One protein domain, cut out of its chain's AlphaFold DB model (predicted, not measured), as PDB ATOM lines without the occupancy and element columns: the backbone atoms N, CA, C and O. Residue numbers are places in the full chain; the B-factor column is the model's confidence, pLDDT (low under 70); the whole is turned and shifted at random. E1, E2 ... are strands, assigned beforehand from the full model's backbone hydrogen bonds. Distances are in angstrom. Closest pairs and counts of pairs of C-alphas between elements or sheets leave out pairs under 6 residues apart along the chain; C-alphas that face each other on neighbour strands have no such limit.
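Overview. This is residues 99 to 174 of the 220 residues of an uncharacterized protein of Bacteroides faecalis (UniProt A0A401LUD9). With little regular structure, this is one strongly twisted sheet, a meander E1 E2 E3 E4, each strand the antiparallel neighbour of the one before, with a long loop, residues 115 to 131, between E1 and E2. The printed part has 76 residues, 28 in four named strands, under half; it is all strand, with no named helix, and compact, radius of gyration of the C-alphas 12.7 A, spanning 34 by 26 by 19 A.

Along the chain. Find C-alpha 111 at (141.254, 135.202, 205.726), where E1, residues 111 to 114, begins. E2, residues 132 to 141, runs 23.3 A and bends by 81 degrees at residue 136. E3, residues 146 to 153, bends by 57 degrees at residue 150. E4, residues 162 to 167, ends at (138.166, 146.158, 215.261).

Arrangement. Check these hairpins within hydrogen-bond range: E1 and E2 at N 113 and O 138, 2.8 A; E2 and E3 at N 136 and O 150, 2.8 A; E3 and E4 at N 149 and O 164, 2.9 A. Edge strands E1 and E4 are apart.

Size, cuts and confidence. The farthest C-alphas, Thr 157 and Lys 174, are 36.7 A apart. The printed part has no cut; pLDDT is under 70 at residues 109, 114 to 121, 157 to 159 and 169 to 170.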
ATOM      1  N   LYS A  99     128.411 140.756 198.667       72.88
ATOM      2  CA  LYS A  99     128.954 140.512 197.314       72.88
ATOM      3  C   LYS A  99     130.466 140.253 197.272       72.88
ATOM      4  O   LYS A  99     131.097 140.545 196.263       72.88
ATOM      5  N   ALA A 100     131.055 139.748 198.346       74.44
ATOM      6  CA  ALA A 100     132.420 139.251 198.328       74.44
ATOM      7  C   ALA A 100     132.486 137.820 197.776       74.44
ATOM      8  O   ALA A 100     131.551 137.039 197.940       74.44
ATOM      9  N   TYR A 101     133.603 137.461 197.146       72.94
ATOM     10  CA  TYR A 101     133.871 136.058 196.845       72.94
ATOM     11  C   TYR A 101     134.122 135.255 198.119       72.94
ATOM     12  O   TYR A 101     134.518 135.835 199.139       72.94
ATOM     13  N   PRO A 102     133.997 133.919 198.037       73.75
ATOM     14  CA  PRO A 102     134.516 133.060 199.071       73.75
ATOM     15  C   PRO A 102     135.965 133.374 199.438       73.75
ATOM     16  O   PRO A 102     136.791 133.549 198.531       73.75
ATOM     17  N   PRO A 103     136.261 133.497 200.746       77.19
ATOM     18  CA  PRO A 103     137.603 133.765 201.214       77.19
ATOM     19  C   PRO A 103     138.541 132.629 200.840       77.19
ATOM     20  O   PRO A 103     138.142 131.472 200.709       77.19
ATOM     21  N   VAL A 104     139.813 132.986 200.748       77.44
ATOM     22  CA  VAL A 104     140.921 132.040 200.781       77.44
ATOM     23  C   VAL A 104     141.627 132.240 202.114       77.44
ATOM     24  O   VAL A 104     141.859 133.382 202.509       77.44
ATOM     25  N   ILE A 105     141.937 131.146 202.804       74.25
ATOM     26  CA  ILE A 105     142.816 131.175 203.974       74.25
ATOM     27  C   ILE A 105     144.244 130.987 203.464       74.25
ATOM     28  O   ILE A 105     144.488 130.048 202.704       74.25
ATOM     29  N   ASP A 106     145.157 131.886 203.821       75.50
ATOM     30  CA  ASP A 106     146.579 131.713 203.517       75.50
ATOM     31  C   ASP A 106     147.303 130.841 204.560       75.50
ATOM     32  O   ASP A 106     146.699 130.314 205.494       75.50
ATOM     33  N   GLU A 107     148.607 130.637 204.370       70.56
ATOM     34  CA  GLU A 107     149.427 129.785 205.242       70.56
ATOM     35  C   GLU A 107     149.478 130.288 206.695       70.56
ATOM     36  O   GLU A 107     149.632 129.479 207.609       70.56
ATOM     37  N   ASP A 108     149.266 131.590 206.905       70.94
ATOM     38  CA  ASP A 108     149.279 132.252 208.212       70.94
ATOM     39  C   ASP A 108     147.884 132.275 208.870       70.94
ATOM     40  O   ASP A 108     147.683 132.879 209.923       70.94
ATOM     41  N   GLY A 109     146.885 131.628 208.259       67.88
ATOM     42  CA  GLY A 109     145.512 131.625 208.760       67.88
ATOM     43  C   GLY A 109     144.758 132.934 208.505       67.88
ATOM     44  O   GLY A 109     143.633 133.092 208.989       67.88
ATOM     45  N   CYS A 110     145.335 133.864 207.736       78.69
ATOM     46  CA  CYS A 110     144.674 135.101 207.352       78.69
ATOM     47  C   CYS A 110     143.585 134.804 206.327       78.69
ATOM     48  O   CYS A 110     143.778 134.123 205.315       78.69
ATOM     49  N   LEU A 111     142.400 135.339 206.597       78.19
ATOM     50  CA  LEU A 111     141.254 135.202 205.726       78.19
ATOM     51  C   LEU A 111     141.267 136.355 204.720       78.19
ATOM     52  O   LEU A 111     140.926 137.501 205.022       78.19
ATOM     53  N   ILE A 112     141.682 136.026 203.498       80.56
ATOM     54  CA  ILE A 112     141.810 136.966 202.393       80.56
ATOM     55  C   ILE A 112     140.543 136.917 201.549       80.56
ATOM     56  O   ILE A 112     140.242 135.936 200.864       80.56
ATOM     57  N   ILE A 113     139.839 138.043 201.526       75.62
ATOM     58  CA  ILE A 113     138.667 138.258 200.691       75.62
ATOM     59  C   ILE A 113     139.004 139.316 199.649       75.62
ATOM     60  O   ILE A 113     139.102 140.513 199.923       75.62
ATOM     61  N   LYS A 114     139.166 138.872 198.404       67.75
ATOM     62  CA  LYS A 114     139.310 139.785 197.271       67.75
ATOM     63  C   LYS A 114     137.920 140.211 196.808       67.75
ATOM     64  O   LYS A 114     137.104 139.370 196.436       67.75
ATOM     65  N   SER A 115     137.653 141.515 196.836       58.50
ATOM     66  CA  SER A 115     136.522 142.069 196.096       58.50
ATOM     67  C   SER A 115     136.897 142.059 194.615       58.50
ATOM     68  O   SER A 115     138.046 142.306 194.268       58.50
ATOM     69  N   PHE A 116     135.929 141.699 193.781       55.81
ATOM     70  CA  PHE A 116     136.056 141.361 192.366       55.81
ATOM     71  C   PHE A 116     137.074 142.185 191.561       55.81
ATOM     72  O   PHE A 116     137.162 143.411 191.686       55.81
ATOM     73  N   ASP A 117     137.727 141.484 190.630       47.72
ATOM     74  CA  ASP A 117     138.107 142.048 189.341       47.72
ATOM     75  C   ASP A 117     136.807 142.479 188.627       47.72
ATOM     76  O   ASP A 117     136.010 141.655 188.190       47.72
ATOM     77  N   GLU A 118     136.613 143.795 188.578       46.72
ATOM     78  CA  GLU A 118     135.603 144.579 187.852       46.72
ATOM     79  C   GLU A 118     134.287 145.020 188.562       46.72
ATOM     80  O   GLU A 118     133.699 144.297 189.365       46.72
ATOM     81  N   PRO A 119     133.822 146.271 188.302       51.09
ATOM     82  CA  PRO A 119     132.620 146.884 188.903       51.09
ATOM     83  C   PRO A 119     131.296 146.168 188.528       51.09
ATOM     84  O   PRO A 119     131.239 145.539 187.478       51.09
ATOM     85  N   PRO A 120     130.185 146.340 189.291       54.25
ATOM     86  CA  PRO A 120     129.863 147.538 190.059       54.25
ATOM     87  C   PRO A 120     130.247 147.469 191.540       54.25
ATOM     88  O   PRO A 120     129.791 146.638 192.326       54.25
ATOM     89  N   ARG A 121     131.029 148.487 191.901       65.00
ATOM     90  CA  ARG A 121     131.413 148.927 193.241       65.00
ATOM     91  C   ARG A 121     130.167 149.165 194.091       65.00
ATOM     92  O   ARG A 121     129.586 150.246 194.061       65.00
ATOM     93  N   THR A 122     129.716 148.148 194.814       73.38
ATOM     94  CA  THR A 122     128.625 148.344 195.773       73.38
ATOM     95  C   THR A 122     129.189 149.125 196.952       73.38
ATOM     96  O   THR A 122     130.041 148.610 197.683       73.38
ATOM     97  N   TYR A 123     128.738 150.371 197.082       81.38
ATOM     98  CA  TYR A 123     129.049 151.235 198.207       81.38
ATOM     99  C   TYR A 123     128.245 150.781 199.422       81.38
ATOM    100  O   TYR A 123     127.034 150.598 199.320       81.38
ATOM    101  N   VAL A 124     128.928 150.567 200.542       83.00
ATOM    102  CA  VAL A 124     128.314 150.168 201.814       83.00
ATOM    103  C   VAL A 124     128.886 151.011 202.952       83.00
ATOM    104  O   VAL A 124     130.032 151.465 202.846       83.00
ATOM    105  N   PRO A 125     128.129 151.241 204.038       86.00
ATOM    106  CA  PRO A 125     128.714 151.752 205.270       86.00
ATOM    107  C   PRO A 125     129.719 150.737 205.831       86.00
ATOM    108  O   PRO A 125     129.525 149.526 205.709       86.00
ATOM    109  N   ILE A 126     130.792 151.232 206.446       86.75
ATOM    110  CA  ILE A 126     131.773 150.407 207.163       86.75
ATOM    111  C   ILE A 126     131.666 150.745 208.647       86.75
ATOM    112  O   ILE A 126     131.575 151.918 209.006       86.75
ATOM    113  N   ALA A 127     131.658 149.718 209.503       82.31
ATOM    114  CA  ALA A 127     131.558 149.878 210.952       82.31
ATOM    115  C   ALA A 127     132.576 150.906 211.471       82.31
ATOM    116  O   ALA A 127     133.739 150.874 211.074       82.31
ATOM    117  N   ASN A 128     132.137 151.804 212.357       83.75
ATOM    118  CA  ASN A 128     132.948 152.867 212.969       83.75
ATOM    119  C   ASN A 128     133.513 153.933 212.003       83.75
ATOM    120  O   ASN A 128     134.243 154.818 212.444       83.75
ATOM    121  N   HIS A 129     133.156 153.908 210.714       86.88
ATOM    122  CA  HIS A 129     133.624 154.876 209.714       86.88
ATOM    123  C   HIS A 129     132.459 155.668 209.102       86.88
ATOM    124  O   HIS A 129     131.410 155.119 208.771       86.88
ATOM    125  N   VAL A 130     132.638 156.983 208.924       86.94
ATOM    126  CA  VAL A 130     131.576 157.882 208.436       86.94
ATOM    127  C   VAL A 130     131.525 157.934 206.906       86.94
ATOM    128  O   VAL A 130     132.403 158.506 206.248       86.94
ATOM    129  N   GLY A 131     130.415 157.449 206.351       87.56
ATOM    130  CA  GLY A 131     130.078 157.516 204.930       87.56
ATOM    131  C   GLY A 131     129.992 156.140 204.273       87.56
ATOM    132  O   GLY A 131     130.068 155.111 204.939       87.56
ATOM    133  N   GLU A 132     129.824 156.128 202.951       88.31
ATOM    134  CA  GLU A 132     129.774 154.892 202.167       88.31
ATOM    135  C   GLU A 132     131.083 154.661 201.407       88.31
ATOM    136  O   GLU A 132     131.684 155.596 200.865       88.31
ATOM    137  N   TYR A 133     131.499 153.398 201.317       86.88
ATOM    138  CA  TYR A 133     132.795 153.002 200.778       86.88
ATOM    139  C   TYR A 133     132.661 151.875 199.758       86.88
ATOM    140  O   TYR A 133     131.916 150.913 199.945       86.88
ATOM    141  N   CYS A 134     133.424 151.986 198.674       84.81
ATOM    142  CA  CYS A 134     133.687 150.878 197.770       84.81
ATOM    143  C   CYS A 134     134.850 150.057 198.327       84.81
ATOM    144  O   CYS A 134     135.874 150.640 198.661       84.81
ATOM    145  N   ARG A 135     134.724 148.729 198.357       83.94
ATOM    146  CA  ARG A 135     135.745 147.788 198.848       83.94
ATOM    147  C   ARG A 135     136.527 147.182 197.676       83.94
ATOM    148  O   ARG A 135     135.938 146.925 196.629       83.94
ATOM    149  N   TYR A 136     137.821 146.933 197.859       79.50
ATOM    150  CA  TYR A 136     138.692 146.242 196.889       79.50
ATOM    151  C   TYR A 136     139.294 144.964 197.461       79.50
ATOM    152  O   TYR A 136     139.404 143.950 196.778       79.50
ATOM    153  N   LYS A 137     139.658 144.999 198.737       84.12
ATOM    154  CA  LYS A 137     140.276 143.881 199.433       84.12
ATOM    155  C   LYS A 137     139.886 143.960 200.896       84.12
ATOM    156  O   LYS A 137     139.806 145.056 201.448       84.12
ATOM    157  N   ILE A 138     139.611 142.813 201.489       86.06
ATOM    158  CA  ILE A 138     139.416 142.658 202.921       86.06
ATOM    159  C   ILE A 138     140.397 141.585 203.372       86.06
ATOM    160  O   ILE A 138     140.463 140.511 202.773       86.06
ATOM    161  N   GLU A 139     141.165 141.893 204.402       87.44
ATOM    162  CA  GLU A 139     142.060 140.953 205.067       87.44
ATOM    163  C   GLU A 139     141.634 140.869 206.521       87.44
ATOM    164  O   GLU A 139     141.496 141.893 207.192       87.44
ATOM    165  N   TYR A 140     141.368 139.657 206.985       85.25
ATOM    166  CA  TYR A 140     141.027 139.400 208.371       85.25
ATOM    167  C   TYR A 140     142.131 138.582 209.019       85.25
ATOM    168  O   TYR A 140     142.415 137.474 208.566       85.25
ATOM    169  N   PHE A 141     142.691 139.111 210.100       81.81
ATOM    170  CA  PHE A 141     143.686 138.428 210.916       81.81
ATOM    171  C   PHE A 141     142.999 137.949 212.200       81.81
ATOM    172  O   PHE A 141     142.701 138.782 213.065       81.81
ATOM    173  N   PRO A 142     142.705 136.639 212.332       74.94
ATOM    174  CA  PRO A 142     141.974 136.113 213.482       74.94
ATOM    175  C   PRO A 142     142.670 136.400 214.812       74.94
ATOM    176  O   PRO A 142     142.003 136.791 215.766       74.94
ATOM    177  N   GLU A 143     144.000 136.278 214.853       77.50
ATOM    178  CA  GLU A 143     144.806 136.525 216.058       77.50
ATOM    179  C   GLU A 143     144.761 137.990 216.516       77.50
ATOM    180  O   GLU A 143     144.767 138.268 217.713       77.50
ATOM    181  N   GLU A 144     144.654 138.935 215.578       81.50
ATOM    182  CA  GLU A 144     144.553 140.369 215.880       81.50
ATOM    183  C   GLU A 144     143.111 140.832 216.140       81.50
ATOM    184  O   GLU A 144     142.889 141.996 216.485       81.50
ATOM    185  N   GLY A 145     142.109 139.982 215.881       82.56
ATOM    186  CA  GLY A 145     140.697 140.368 215.942       82.56
ATOM    187  C   GLY A 145     140.358 141.565 215.039       82.56
ATOM    188  O   GLY A 145     139.467 142.353 215.356       82.56
ATOM    189  N   THR A 146     141.087 141.739 213.933       85.75
ATOM    190  CA  THR A 146     141.065 142.975 213.140       85.75
ATOM    191  C   THR A 146     140.812 142.697 211.661       85.75
ATOM    192  O   THR A 146     141.412 141.811 211.052       85.75
ATOM    193  N   LEU A 147     139.925 143.505 211.072       88.81
ATOM    194  CA  LEU A 147     139.661 143.574 209.638       88.81
ATOM    195  C   LEU A 147     140.374 144.786 209.028       88.81
ATOM    196  O   LEU A 147     140.134 145.926 209.433       88.81
ATOM    197  N   TYR A 148     141.185 144.553 208.003       89.00
ATOM    198  CA  TYR A 148     141.757 145.598 207.159       89.00
ATOM    199  C   TYR A 148     140.984 145.661 205.849       89.00
ATOM    200  O   TYR A 148     140.961 144.710 205.070       89.00
ATOM    201  N   VAL A 149     140.329 146.794 205.603       88.75
ATOM    202  CA  VAL A 149     139.485 146.994 204.423       88.75
ATOM    203  C   VAL A 149     140.116 148.043 203.518       88.75
ATOM    204  O   VAL A 149     140.169 149.228 203.850       88.75
ATOM    205  N   GLN A 150     140.560 147.613 202.340       88.25
ATOM    206  CA  GLN A 150     141.043 148.496 201.287       88.25
ATOM    207  C   GLN A 150     139.851 149.077 200.520       88.25
ATOM    208  O   GLN A 150     139.028 148.332 199.978       88.25
ATOM    209  N   THR A 151     139.740 150.406 200.465       86.69
ATOM    210  CA  THR A 151     138.535 151.098 199.990       86.69
ATOM    211  C   THR A 151     138.794 152.381 199.202       86.69
ATOM    212  O   THR A 151     139.895 152.916 199.203       86.69
ATOM    213  N   THR A 152     137.747 152.904 198.556       87.44
ATOM    214  CA  THR A 152     137.637 154.308 198.114       87.44
ATOM    215  C   THR A 152     136.298 154.856 198.611       87.44
ATOM    216  O   THR A 152     135.268 154.188 198.447       87.44
ATOM    217  N   LYS A 153     136.279 156.057 199.206       87.19
ATOM    218  CA  LYS A 153     135.037 156.670 199.701       87.19
ATOM    219  C   LYS A 153     134.166 157.133 198.531       87.19
ATOM    220  O   LYS A 153     134.660 157.525 197.475       87.19
ATOM    221  N   LYS A 154     132.845 157.059 198.684       86.25
ATOM    222  CA  LYS A 154     131.903 157.581 197.686       86.25
ATOM    223  C   LYS A 154     132.142 159.077 197.469       86.25
ATOM    224  O   LYS A 154     132.153 159.836 198.431       86.25
ATOM    225  N   GLY A 155     132.298 159.480 196.208       81.25
ATOM    226  CA  GLY A 155     132.588 160.865 195.824       81.25
ATOM    227  C   GLY A 155     134.076 161.181 195.654       81.25
ATOM    228  O   GLY A 155     134.386 162.167 194.992       81.25
ATOM    229  N   ASP A 156     134.984 160.334 196.148       79.81
ATOM    230  CA  ASP A 156     136.413 160.485 195.866       79.81
ATOM    231  C   ASP A 156     136.679 160.134 194.391       79.81
ATOM    232  O   ASP A 156     136.163 159.143 193.851       79.81
ATOM    233  N   THR A 157     137.516 160.928 193.719       65.06
ATOM    234  CA  THR A 157     138.112 160.513 192.447       65.06
ATOM    235  C   THR A 157     138.889 159.217 192.693       65.06
ATOM    236  O   THR A 157     139.499 159.039 193.745       65.06
ATOM    237  N   LYS A 158     138.820 158.261 191.755       61.44
ATOM    238  CA  LYS A 158     139.245 156.849 191.922       61.44
ATOM    239  C   LYS A 158     140.707 156.620 192.383       61.44
ATOM    240  O   LYS A 158     141.112 155.465 192.467       61.44
ATOM    241  N   SER A 159     141.489 157.667 192.635       60.28
ATOM    242  CA  SER A 159     142.910 157.657 192.978       60.28
ATOM    243  C   SER A 159     143.228 157.505 194.470       60.28
ATOM    244  O   SER A 159     144.318 157.040 194.783       60.28
ATOM    245  N   GLU A 160     142.329 157.849 195.400       71.94
ATOM    246  CA  GLU A 160     142.610 157.674 196.836       71.94
ATOM    247  C   GLU A 160     142.137 156.306 197.336       71.94
ATOM    248  O   GLU A 160     140.968 156.097 197.677       71.94
ATOM    249  N   ILE A 161     143.064 155.352 197.377       80.69
ATOM    250  CA  ILE A 161     142.850 154.085 198.072       80.69
ATOM    251  C   ILE A 161     143.174 154.278 199.556       80.69
ATOM    252  O   ILE A 161     144.256 154.740 199.910       80.69
ATOM    253  N   ARG A 162     142.237 153.900 200.428       85.44
ATOM    254  CA  ARG A 162     142.349 153.986 201.889       85.44
ATOM    255  C   ARG A 162     142.346 152.595 202.498       85.44
ATOM    256  O   ARG A 162     141.567 151.749 202.070       85.44
ATOM    257  N   ASN A 163     143.153 152.393 203.532       88.31
ATOM    258  CA  ASN A 163     143.115 151.185 204.351       88.31
ATOM    259  C   ASN A 163     142.427 151.524 205.669       88.31
ATOM    260  O   ASN A 163     142.932 152.331 206.447       88.31
ATOM    261  N   LEU A 164     141.248 150.951 205.887       90.38
ATOM    262  CA  LEU A 164     140.470 151.152 207.103       90.38
ATOM    263  C   LEU A 164     140.666 149.953 208.025       90.38
ATOM    264  O   LEU A 164     140.419 148.820 207.617       90.38
ATOM    265  N   LYS A 165     141.086 150.219 209.263       92.06
ATOM    266  CA  LYS A 165     141.103 149.234 210.346       92.06
ATOM    267  C   LYS A 165     139.708 149.174 210.972       92.06
ATOM    268  O   LYS A 165     139.137 150.218 211.303       92.06
ATOM    269  N   VAL A 166     139.165 147.972 211.118       89.12
ATOM    270  CA  VAL A 166     137.887 147.705 211.784       89.12
ATOM    271  C   VAL A 166     138.125 146.646 212.853       89.12
ATOM    272  O   VAL A 166     138.459 145.502 212.550       89.12
ATOM    273  N   GLU A 167     137.990 147.047 214.111       86.56
ATOM    274  CA  GLU A 167     138.166 146.158 215.261       86.56
ATOM    275  C   GLU A 167     136.914 145.305 215.472       86.56
ATOM    276  O   GLU A 167     135.787 145.794 215.356       86.56
ATOM    277  N   CYS A 168     137.116 144.024 215.776       82.69
ATOM    278  CA  CYS A 168     136.044 143.073 216.023       82.69
ATOM    279  C   CYS A 168     135.999 142.745 217.520       82.69
ATOM    280  O   CYS A 168     136.956 142.233 218.085       82.69
ATOM    281  N   SER A 169     134.879 143.046 218.177       66.50
ATOM    282  CA  SER A 169     134.753 143.047 219.643       66.50
ATOM    283  C   SER A 169     134.512 141.672 220.293       66.50
ATOM    284  O   SER A 169     134.158 141.617 221.466       66.50
ATOM    285  N   PHE A 170     134.616 140.571 219.544       67.94
ATOM    286  CA  PHE A 170     134.270 139.211 219.987       67.94
ATOM    287  C   PHE A 170     135.126 138.177 219.224       67.94
ATOM    288  O   PHE A 170     135.892 138.582 218.347       67.94
ATOM    289  N   GLU A 171     134.983 136.865 219.483       80.12
ATOM    290  CA  GLU A 171     135.504 135.752 218.646       80.12
ATOM    291  C   GLU A 171     134.887 135.758 217.228       80.12
ATOM    292  O   GLU A 171     134.281 134.795 216.761       80.12
ATOM    293  N   PHE A 172     134.992 136.881 216.525       82.44
ATOM    294  CA  PHE A 172     134.278 137.199 215.301       82.44
ATOM    295  C   PHE A 172     134.481 136.141 214.225       82.44
ATOM    296  O   PHE A 172     133.531 135.805 213.525       82.44
ATOM    297  N   TYR A 173     135.680 135.561 214.145       81.12
ATOM    298  CA  TYR A 173     135.980 134.480 213.218       81.12
ATOM    299  C   TYR A 173     135.015 133.296 213.340       81.12
ATOM    300  O   TYR A 173     134.467 132.846 212.335       81.12
ATOM    301  N   LYS A 174     134.752 132.841 214.570       84.31
ATOM    302  CA  LYS A 174     133.837 131.731 214.867       84.31
ATOM    303  C   LYS A 174     132.433 132.031 214.341       84.31
ATOM    304  O   LYS A 174     131.833 131.223 213.639       84.31
TER     305      LYS A 174